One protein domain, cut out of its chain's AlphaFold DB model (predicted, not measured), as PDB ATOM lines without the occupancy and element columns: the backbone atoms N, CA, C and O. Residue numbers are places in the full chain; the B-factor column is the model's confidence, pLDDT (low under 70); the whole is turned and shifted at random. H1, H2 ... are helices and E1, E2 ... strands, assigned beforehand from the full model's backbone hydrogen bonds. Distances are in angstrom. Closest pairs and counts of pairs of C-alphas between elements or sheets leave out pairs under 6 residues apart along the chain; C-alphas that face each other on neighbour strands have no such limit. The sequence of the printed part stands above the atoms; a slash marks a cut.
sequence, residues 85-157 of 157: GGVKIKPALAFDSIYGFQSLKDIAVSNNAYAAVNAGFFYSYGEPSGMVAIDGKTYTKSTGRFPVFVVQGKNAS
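What this domain is: This is residues 85 to 157 of the 157 residues of an uncharacterized protein of Hungateiclostridium straminisolvens JCM 21531 (UniProt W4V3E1). Little regular structure: a body mostly of loops, with the short helix H1 on one side, the small hairpin E1 and E2 on the other, and residues 91 and 92 of the first stretch passing between them. The last stretch, residues 141 to 157, folds back and ends in a short antiparallel pairing of 151 to 152 with 155 to 156. The 73 printed residues hold H1, E1, E2 in that order, only 14 residues in named elements, class mixed; the whole is compact, radius of gyration of the C-alphas 12.5 A, spanning 36 by 27 by 19 A.

How they stand to each other: H1, residues 104 to 110, has every O i to N i+4 pair within hydrogen-bond range. E1, residues 132 to 134, and E2, residues 137 to 140, form an antiparallel hairpin at 163 degrees; N 134 and O 137 are 2.9 A apart, N 139 and O 132 2.8 A, both within hydrogen-bond range. H1 and E2 are apart.

Where its parts are: H1 begins at C-alpha 104 (8.565, -32.170, 101.470) and measures 10.0 A; E1 measures 6.7 A; E2 measures 9.4 A and ends at C-alpha 140 (16.491, -14.039, 103.412).

The domain as a whole: The farthest C-alphas, Gly 85 and Ser 124, are 38.5 A apart. The printed part has no cut; the link from H1 to E1 is long, 21 residues. No printed residue is under 70 in pLDDT.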
ATOM      1  N   GLY A  85      13.997 -28.607  76.937       81.81
ATOM      2  CA  GLY A  85      12.961 -27.576  76.929       81.81
ATOM      3  C   GLY A  85      11.841 -27.897  77.921       81.81
ATOM      4  O   GLY A  85      11.257 -28.970  77.872       81.81
ATOM      5  N   GLY A  86      11.533 -26.962  78.823       84.00
ATOM      6  CA  GLY A  86      10.432 -27.105  79.785       84.00
ATOM      7  C   GLY A  86      10.833 -27.591  81.180       84.00
ATOM      8  O   GLY A  86      10.007 -27.529  82.087       84.00
ATOM      9  N   VAL A  87      12.091 -27.987  81.397       90.38
ATOM     10  CA  VAL A  87      12.595 -28.291  82.744       90.38
ATOM     11  C   VAL A  87      12.911 -26.998  83.489       90.38
ATOM     12  O   VAL A  87      13.550 -26.091  82.954       90.38
ATOM     13  N   LYS A  88      12.465 -26.912  84.745       91.06
ATOM     14  CA  LYS A  88      12.766 -25.802  85.653       91.06
ATOM     15  C   LYS A  88      13.047 -26.344  87.047       91.06
ATOM     16  O   LYS A  88      12.282 -27.159  87.555       91.06
ATOM     17  N   ILE A  89      14.103 -25.839  87.676       93.06
ATOM     18  CA  ILE A  89      14.344 -26.000  89.111       93.06
ATOM     19  C   ILE A  89      13.956 -24.683  89.777       93.06
ATOM     20  O   ILE A  89      14.365 -23.617  89.318       93.06
ATOM     21  N   LYS A  90      13.173 -24.750  90.854       92.75
ATOM     22  CA  LYS A  90      12.823 -23.581  91.667       92.75
ATOM     23  C   LYS A  90      12.965 -23.903  93.156       92.75
ATOM     24  O   LYS A  90      12.601 -25.013  93.553       92.75
ATOM     25  N   PRO A  91      13.452 -22.968  93.990       95.12
ATOM     26  CA  PRO A  91      13.283 -23.083  95.431       95.12
ATOM     27  C   PRO A  91      11.794 -22.947  95.780       95.12
ATOM     28  O   PRO A  91      11.060 -22.219  95.112       95.12
ATOM     29  N   ALA A  92      11.354 -23.627  96.835       96.00
ATOM     30  CA  ALA A  92       9.993 -23.536  97.354       96.00
ATOM     31  C   ALA A  92      10.031 -23.379  98.876       96.00
ATOM     32  O   ALA A  92      10.914 -23.927  99.540       96.00
ATOM     33  N   LEU A  93       9.086 -22.610  99.413       96.56
ATOM     34  CA  LEU A  93       8.949 -22.360 100.844       96.56
ATOM     35  C   LEU A  93       7.846 -23.238 101.441       96.56
ATOM     36  O   LEU A  93       6.881 -23.582 100.759       96.56
ATOM     37  N   ALA A  94       7.964 -23.556 102.730       96.44
ATOM     38  CA  ALA A  94       6.871 -24.166 103.477       96.44
ATOM     39  C   ALA A  94       5.708 -23.167 103.588       96.44
ATOM     40  O   ALA A  94       5.909 -22.033 104.016       96.44
ATOM     41  N   PHE A  95       4.501 -23.576 103.197       95.81
ATOM     42  CA  PHE A  95       3.290 -22.740 103.200       95.81
ATOM     43  C   PHE A  95       3.437 -21.396 102.457       95.81
ATOM     44  O   PHE A  95       2.781 -20.424 102.827       95.81
ATOM     45  N   ASP A  96       4.340 -21.310 101.471       95.06
ATOM     46  CA  ASP A  96       4.725 -20.052 100.810       95.06
ATOM     47  C   ASP A  96       5.182 -18.945 101.792       95.06
ATOM     48  O   ASP A  96       5.103 -17.745 101.515       95.06
ATOM     49  N   SER A  97       5.699 -19.361 102.951       95.50
ATOM     50  CA  SER A  97       6.063 -18.529 104.094       95.50
ATOM     51  C   SER A  97       7.521 -18.751 104.499       95.50
ATOM     52  O   SER A  97       8.082 -19.832 104.347       95.50
ATOM     53  N   ILE A  98       8.148 -17.720 105.070       95.12
ATOM     54  CA  ILE A  98       9.486 -17.839 105.677       95.12
ATOM     55  C   ILE A  98       9.441 -18.427 107.090       95.12
ATOM     56  O   ILE A  98      10.455 -18.420 107.766       95.12
ATOM     57  N   TYR A  99       8.281 -18.882 107.557       95.62
ATOM     58  CA  TYR A  99       8.093 -19.506 108.862       95.62
ATOM     59  C   TYR A  99       7.239 -20.762 108.721       95.62
ATOM     60  O   TYR A  99       6.316 -20.801 107.904       95.62
ATOM     61  N   GLY A 100       7.484 -21.733 109.596       95.81
ATOM     62  CA  GLY A 100       6.732 -22.977 109.697       95.81
ATOM     63  C   GLY A 100       7.426 -24.176 109.056       95.81
ATOM     64  O   GLY A 100       8.413 -24.060 108.335       95.81
ATOM     65  N   PHE A 101       6.875 -25.357 109.336       96.44
ATOM     66  CA  PHE A 101       7.361 -26.633 108.822       96.44
ATOM     67  C   PHE A 101       6.272 -27.329 108.021       96.44
ATOM     68  O   PHE A 101       5.165 -27.532 108.514       96.44
ATOM     69  N   GLN A 102       6.615 -27.744 106.810       97.50
ATOM     70  CA  GLN A 102       5.746 -28.519 105.938       97.50
ATOM     71  C   GLN A 102       6.509 -29.747 105.446       97.50
ATOM     72  O   GLN A 102       7.727 -29.694 105.258       97.50
ATOM     73  N   SER A 103       5.810 -30.866 105.250       97.69
ATOM     74  CA  SER A 103       6.450 -32.048 104.680       97.69
ATOM     75  C   SER A 103       6.899 -31.764 103.240       97.69
ATOM     76  O   SER A 103       6.195 -31.097 102.478       97.69
ATOM     77  N   LEU A 104       8.054 -32.307 102.840       97.50
ATOM     78  CA  LEU A 104       8.565 -32.170 101.470       97.50
ATOM     79  C   LEU A 104       7.549 -32.658 100.430       97.50
ATOM     80  O   LEU A 104       7.408 -32.062  99.365       97.50
ATOM     81  N   LYS A 105       6.818 -33.727 100.762       98.06
ATOM     82  CA  LYS A 105       5.752 -34.276  99.924       98.06
ATOM     83  C   LYS A 105       4.659 -33.238  99.667       98.06
ATOM     84  O   LYS A 105       4.271 -33.055  98.518       98.06
ATOM     85  N   ASP A 106       4.185 -32.546 100.699       98.25
ATOM     86  CA  ASP A 106       3.109 -31.560 100.545       98.25
ATOM     87  C   ASP A 106       3.595 -30.303  99.808       98.25
ATOM     88  O   ASP A 106       2.853 -29.735  99.004       98.25
ATOM     89  N   ILE A 107       4.855 -29.898 100.015       98.00
ATOM     90  CA  ILE A 107       5.492 -28.829  99.228       98.00
ATOM     91  C   ILE A 107       5.545 -29.233  97.749       98.00
ATOM     92  O   ILE A 107       5.162 -28.448  96.883       98.00
ATOM     93  N   ALA A 108       5.969 -30.464  97.445       98.00
ATOM     94  CA  ALA A 108       6.040 -30.964  96.075       98.00
ATOM     95  C   ALA A 108       4.657 -31.003  95.405       98.00
ATOM     96  O   ALA A 108       4.506 -30.508  94.289       98.00
ATOM     97  N   VAL A 109       3.640 -31.522  96.104       97.75
ATOM     98  CA  VAL A 109       2.259 -31.602  95.600       97.75
ATOM     99  C   VAL A 109       1.676 -30.212  95.345       97.75
ATOM    100  O   VAL A 109       1.170 -29.962  94.254       97.75
ATOM    101  N   SER A 110       1.781 -29.288  96.304       97.19
ATOM    102  CA  SER A 110       1.259 -27.917  96.155       97.19
ATOM    103  C   SER A 110       1.946 -27.129  95.036       97.19
ATOM    104  O   SER A 110       1.325 -26.276  94.407       97.19
ATOM    105  N   ASN A 111       3.206 -27.452  94.732       96.38
ATOM    106  CA  ASN A 111       3.962 -26.851  93.636       96.38
ATOM    107  C   ASN A 111       3.837 -27.602  92.303       96.38
ATOM    108  O   ASN A 111       4.488 -27.201  91.335       96.38
ATOM    109  N   ASN A 112       3.039 -28.675  92.252       95.81
ATOM    110  CA  ASN A 112       2.900 -29.561  91.099       95.81
ATOM    111  C   ASN A 112       4.266 -30.027  90.551       95.81
ATOM    112  O   ASN A 112       4.502 -30.059  89.341       95.81
ATOM    113  N   ALA A 113       5.196 -30.312  91.469       96.12
ATOM    114  CA  ALA A 113       6.572 -30.659  91.157       96.12
ATOM    115  C   ALA A 113       6.690 -32.140  90.787       96.12
ATOM    116  O   ALA A 113       6.124 -33.005  91.454       96.12
ATOM    117  N   TYR A 114       7.480 -32.433  89.754       94.25
ATOM    118  CA  TYR A 114       7.762 -33.810  89.348       94.25
ATOM    119  C   TYR A 114       8.630 -34.551  90.380       94.25
ATOM    120  O   TYR A 114       8.410 -35.724  90.664       94.25
ATOM    121  N   ALA A 115       9.593 -33.849  90.981       94.69
ATOM    122  CA  ALA A 115      10.393 -34.327  92.100       94.69
ATOM    123  C   ALA A 115      10.824 -33.150  92.982       94.69
ATOM    124  O   ALA A 115      10.853 -32.003  92.531       94.69
ATOM    125  N   ALA A 116      11.164 -33.434  94.238       96.50
ATOM    126  CA  ALA A 116      11.661 -32.445  95.184       96.50
ATOM    127  C   ALA A 116      12.660 -33.082  96.156       96.50
ATOM    128  O   ALA A 116      12.578 -34.274  96.453       96.50
ATOM    129  N   VAL A 117      13.576 -32.265  96.671       97.00
ATOM    130  CA  VAL A 117      14.526 -32.621  97.731       97.00
ATOM    131  C   VAL A 117      14.484 -31.551  98.817       97.00
ATOM    132  O   VAL A 117      14.171 -30.392  98.540       97.00
ATOM    133  N   ASN A 118      14.805 -31.928 100.055       95.69
ATOM    134  CA  ASN A 118      15.034 -30.939 101.105       95.69
ATOM    135  C   ASN A 118      16.269 -30.100 100.751       95.69
ATOM    136  O   ASN A 118      17.242 -30.628 100.215       95.69
ATOM    137  N   ALA A 119      16.215 -28.804 101.051       93.62
ATOM    138  CA  ALA A 119      17.244 -27.846 100.666       93.62
ATOM    139  C   ALA A 119      18.009 -27.312 101.892       93.62
ATOM    140  O   ALA A 119      18.525 -28.088 102.694       93.62
ATOM    141  N   GLY A 120      18.128 -25.987 102.007       93.31
ATOM    142  CA  GLY A 120      18.931 -25.325 103.029       93.31
ATOM    143  C   GLY A 120      18.479 -25.586 104.466       93.31
ATOM    144  O   GLY A 120      17.373 -26.052 104.741       93.31
ATOM    145  N   PHE A 121      19.364 -25.233 105.392       94.06
ATOM    146  CA  PHE A 121      19.097 -25.294 106.822       94.06
ATOM    147  C   PHE A 121      18.040 -24.270 107.250       94.06
ATOM    148  O   PHE A 121      17.860 -23.216 106.633       94.06
ATOM    149  N   PHE A 122      17.388 -24.570 108.366       95.25
ATOM    150  CA  PHE A 122      16.357 -23.744 108.975       95.25
ATOM    151  C   PHE A 122      16.568 -23.651 110.486       95.25
ATOM    152  O   PHE A 122      17.191 -24.517 111.106       95.25
ATOM    153  N   TYR A 123      16.057 -22.578 111.072       95.12
ATOM    154  CA  TYR A 123      16.004 -22.367 112.512       95.12
ATOM    155  C   TYR A 123      14.765 -23.035 113.128       95.12
ATOM    156  O   TYR A 123      13.962 -23.680 112.450       95.12
ATOM    157  N   SER A 124      14.614 -22.910 114.447       95.56
ATOM    158  CA  SER A 124      13.628 -23.663 115.229       95.56
ATOM    159  C   SER A 124      12.167 -23.348 114.905       95.56
ATOM    160  O   SER A 124      11.317 -24.181 115.208       95.56
ATOM    161  N   TYR A 125      11.860 -22.204 114.283       95.19
ATOM    162  CA  TYR A 125      10.504 -21.880 113.819       95.19
ATOM    163  C   TYR A 125      10.328 -22.067 112.307       95.19
ATOM    164  O   TYR A 125       9.316 -21.646 111.745       95.19
ATOM    165  N   GLY A 126      11.277 -22.736 111.650       93.56
ATOM    166  CA  GLY A 126      11.237 -23.037 110.222       93.56
ATOM    167  C   GLY A 126      11.802 -21.926 109.347       93.56
ATOM    168  O   GLY A 126      11.777 -22.059 108.125       93.56
ATOM    169  N   GLU A 127      12.338 -20.850 109.933       95.62
ATOM    170  CA  GLU A 127      12.902 -19.774 109.132       95.62
ATOM    171  C   GLU A 127      14.227 -20.165 108.460       95.62
ATOM    172  O   GLU A 127      15.101 -20.733 109.125       95.62
ATOM    173  N   PRO A 128      14.409 -19.895 107.148       95.50
ATOM    174  CA  PRO A 128      15.645 -20.242 106.454       95.50
ATOM    175  C   PRO A 128      16.859 -19.576 107.109       95.50
ATOM    176  O   PRO A 128      16.874 -18.363 107.316       95.50
ATOM    177  N   SER A 129      17.906 -20.352 107.399       93.69
ATOM    178  CA  SER A 129      19.119 -19.828 108.051       93.69
ATOM    179  C   SER A 129      20.185 -19.316 107.076       93.69
ATOM    180  O   SER A 129      21.192 -18.732 107.483       93.69
ATOM    181  N   GLY A 130      19.952 -19.515 105.779       94.19
ATOM    182  CA  GLY A 130      20.779 -19.031 104.678       94.19
ATOM    183  C   GLY A 130      19.993 -18.159 103.702       94.19
ATOM    184  O   GLY A 130      18.848 -17.791 103.957       94.19
ATOM    185  N   MET A 131      20.617 -17.830 102.571       95.56
ATOM    186  CA  MET A 131      19.986 -17.030 101.521       95.56
ATOM    187  C   MET A 131      18.884 -17.813 100.810       95.56
ATOM    188  O   MET A 131      19.109 -18.934 100.363       95.56
ATOM    189  N   VAL A 132      17.729 -17.175 100.632       96.19
ATOM    190  CA  VAL A 132      16.647 -17.657  99.775       96.19
ATOM    191  C   VAL A 132      16.185 -16.505  98.896       96.19
ATOM    192  O   VAL A 132      15.756 -15.458  99.388       96.19
ATOM    193  N   ALA A 133      16.268 -16.710  97.585       95.19
ATOM    194  CA  ALA A 133      15.701 -15.826  96.582       95.19
ATOM    195  C   ALA A 133      14.935 -16.659  95.552       95.19
ATOM    196  O   ALA A 133      15.445 -17.669  95.073       95.19
ATOM    197  N   ILE A 134      13.710 -16.247  95.241       95.19
ATOM    198  CA  ILE A 134      12.807 -16.941  94.318       95.19
ATOM    199  C   ILE A 134      12.288 -15.892  93.341       95.19
ATOM    200  O   ILE A 134      11.819 -14.840  93.775       95.19
ATOM    201  N   ASP A 135      12.428 -16.143  92.039       92.69
ATOM    202  CA  ASP A 135      11.948 -15.261  90.965       92.69
ATOM    203  C   ASP A 135      12.368 -13.785  91.134       92.69
ATOM    204  O   ASP A 135      11.590 -12.852  90.956       92.69
ATOM    205  N   GLY A 136      13.625 -13.566  91.537       92.25
ATOM    206  CA  GLY A 136      14.193 -12.232  91.765       92.25
ATOM    207  C   GLY A 136      13.805 -11.577  93.097       92.25
ATOM    208  O   GLY A 136      14.408 -10.573  93.480       92.25
ATOM    209  N   LYS A 137      12.867 -12.150  93.859       95.62
ATOM    210  CA  LYS A 137      12.516 -11.686  95.206       95.62
ATOM    211  C   LYS A 137      13.411 -12.348  96.248       95.62
ATOM    212  O   LYS A 137      13.434 -13.568  96.382       95.62
ATOM    213  N   THR A 138      14.118 -11.535  97.031       96.12
ATOM    214  CA  THR A 138      14.907 -12.013  98.177       96.12
ATOM    215  C   THR A 138      14.022 -12.134  99.415       96.12
ATOM    216  O   THR A 138      13.352 -11.171  99.787       96.12
ATOM    217  N   TYR A 139      14.047 -13.296 100.062       96.00
ATOM    218  CA  TYR A 139      13.323 -13.584 101.304       96.00
ATOM    219  C   TYR A 139      14.250 -13.495 102.514       96.00
ATOM    220  O   TYR A 139      13.927 -12.852 103.509       96.00
ATOM    221  N   THR A 140      15.438 -14.079 102.395       95.31
ATOM    222  CA  THR A 140      16.491 -14.039 103.412       95.31
ATOM    223  C   THR A 140      17.823 -13.719 102.741       95.31
ATOM    224  O   THR A 140      18.095 -14.146 101.616       95.31
ATOM    225  N   LYS A 141      18.658 -12.914 103.405       93.75
ATOM    226  CA  LYS A 141      19.948 -12.464 102.860       93.75
ATOM    227  C   LYS A 141      21.048 -13.490 103.124       93.75
ATOM    228  O   LYS A 141      21.010 -14.215 104.114       93.75
ATOM    229  N   SER A 142      22.063 -13.501 102.263       91.31
ATOM    230  CA  SER A 142      23.283 -14.269 102.521       91.31
ATOM    231  C   SER A 142      24.026 -13.730 103.739       91.31
ATOM    232  O   SER A 142      24.120 -12.520 103.940       91.31
ATOM    233  N   THR A 143      24.605 -14.643 104.521       86.31
ATOM    234  CA  THR A 143      25.552 -14.291 105.589       86.31
ATOM    235  C   THR A 143      26.977 -14.100 105.063       86.31
ATOM    236  O   THR A 143      27.849 -13.692 105.823       86.31
ATOM    237  N   GLY A 144      27.240 -14.441 103.794       91.00
ATOM    238  CA  GLY A 144      28.572 -14.423 103.181       91.00
ATOM    239  C   GLY A 144      29.505 -15.555 103.628       91.00
ATOM    240  O   GLY A 144      30.630 -15.632 103.150       91.00
ATOM    241  N   ARG A 145      29.061 -16.436 104.535       92.44
ATOM    242  CA  ARG A 145      29.896 -17.499 105.129       92.44
ATOM    243  C   ARG A 145      29.748 -18.866 104.468       92.44
ATOM    244  O   ARG A 145      30.611 -19.717 104.650       92.44
ATOM    245  N   PHE A 146      28.649 -19.091 103.755       92.75
ATOM    246  CA  PHE A 146      28.290 -20.389 103.191       92.75
ATOM    247  C   PHE A 146      27.965 -20.249 101.702       92.75
ATOM    248  O   PHE A 146      27.452 -19.196 101.304       92.75
ATOM    249  N   PRO A 147      28.255 -21.280 100.889       94.25
ATOM    250  CA  PRO A 147      27.903 -21.275  99.477       94.25
ATOM    251  C   PRO A 147      26.385 -21.210  99.294       94.25
ATOM    252  O   PRO A 147      25.613 -21.645 100.151       94.25
ATOM    253  N   VAL A 148      25.967 -20.664  98.157       94.62
ATOM    254  CA  VAL A 148      24.566 -20.589  97.743       94.62
ATOM    255  C   VAL A 148      24.461 -21.313  96.415       94.62
ATOM    256  O   VAL A 148      25.209 -20.994  95.497       94.62
ATOM    257  N   PHE A 149      23.540 -22.266  96.325       95.06
ATOM    258  CA  PHE A 149      23.198 -22.897  95.059       95.06
ATOM    259  C   PHE A 149      22.325 -21.943  94.241       95.06
ATOM    260  O   PHE A 149      21.282 -21.486  94.717       95.06
ATOM    261  N   VAL A 150      22.759 -21.621  93.028       94.44
ATOM    262  CA  VAL A 150      22.111 -20.655  92.141       94.44
ATOM    263  C   VAL A 150      21.612 -21.369  90.900       94.44
ATOM    264  O   VAL A 150      22.368 -22.049  90.216       94.44
ATOM    265  N   VAL A 151      20.337 -21.163  90.572       92.19
ATOM    266  CA  VAL A 151      19.739 -21.616  89.314       92.19
ATOM    267  C   VAL A 151      19.323 -20.394  88.506       92.19
ATOM    268  O   VAL A 151      18.561 -19.555  88.986       92.19
ATOM    269  N   GLN A 152      19.807 -20.297  87.268       89.56
ATOM    270  CA  GLN A 152      19.466 -19.223  86.341       89.56
ATOM    271  C   GLN A 152      19.173 -19.789  84.950       89.56
ATOM    272  O   GLN A 152      20.073 -20.182  84.205       89.56
ATOM    273  N   GLY A 153      17.892 -19.805  84.576       86.06
ATOM    274  CA  GLY A 153      17.451 -20.361  83.298       86.06
ATOM    275  C   GLY A 153      17.795 -21.846  83.196       86.06
ATOM    276  O   GLY A 153      17.235 -22.657  83.925       86.06
ATOM    277  N   LYS A 154      18.718 -22.186  82.290       87.38
ATOM    278  CA  LYS A 154      19.199 -23.560  82.060       87.38
ATOM    279  C   LYS A 154      20.507 -23.888  82.794       87.38
ATOM    280  O   LYS A 154      21.061 -24.962  82.592       87.38
ATOM    281  N   ASN A 155      21.012 -22.966  83.612       87.94
ATOM    282  CA  ASN A 155      22.266 -23.120  84.343       87.94
ATOM    283  C   ASN A 155      21.998 -23.315  85.836       87.94
ATOM    284  O   ASN A 155      21.093 -22.685  86.389       87.94
ATOM    285  N   ALA A 156      22.817 -24.141  86.478       89.44
ATOM    286  CA  ALA A 156      22.842 -24.327  87.922       89.44
ATOM    287  C   ALA A 156      24.299 -24.403  88.408       89.44
ATOM    288  O   ALA A 156      25.111 -25.073  87.769       89.44
ATOM    289  N   SER A 157      24.629 -23.704  89.496       87.81
ATOM    290  CA  SER A 157      25.989 -23.580  90.050       87.81
ATOM    291  C   SER A 157      25.993 -23.471  91.564       87.81
ATOM    292  O   SER A 157      25.080 -22.786  92.079       87.81
TER     293      SER A 157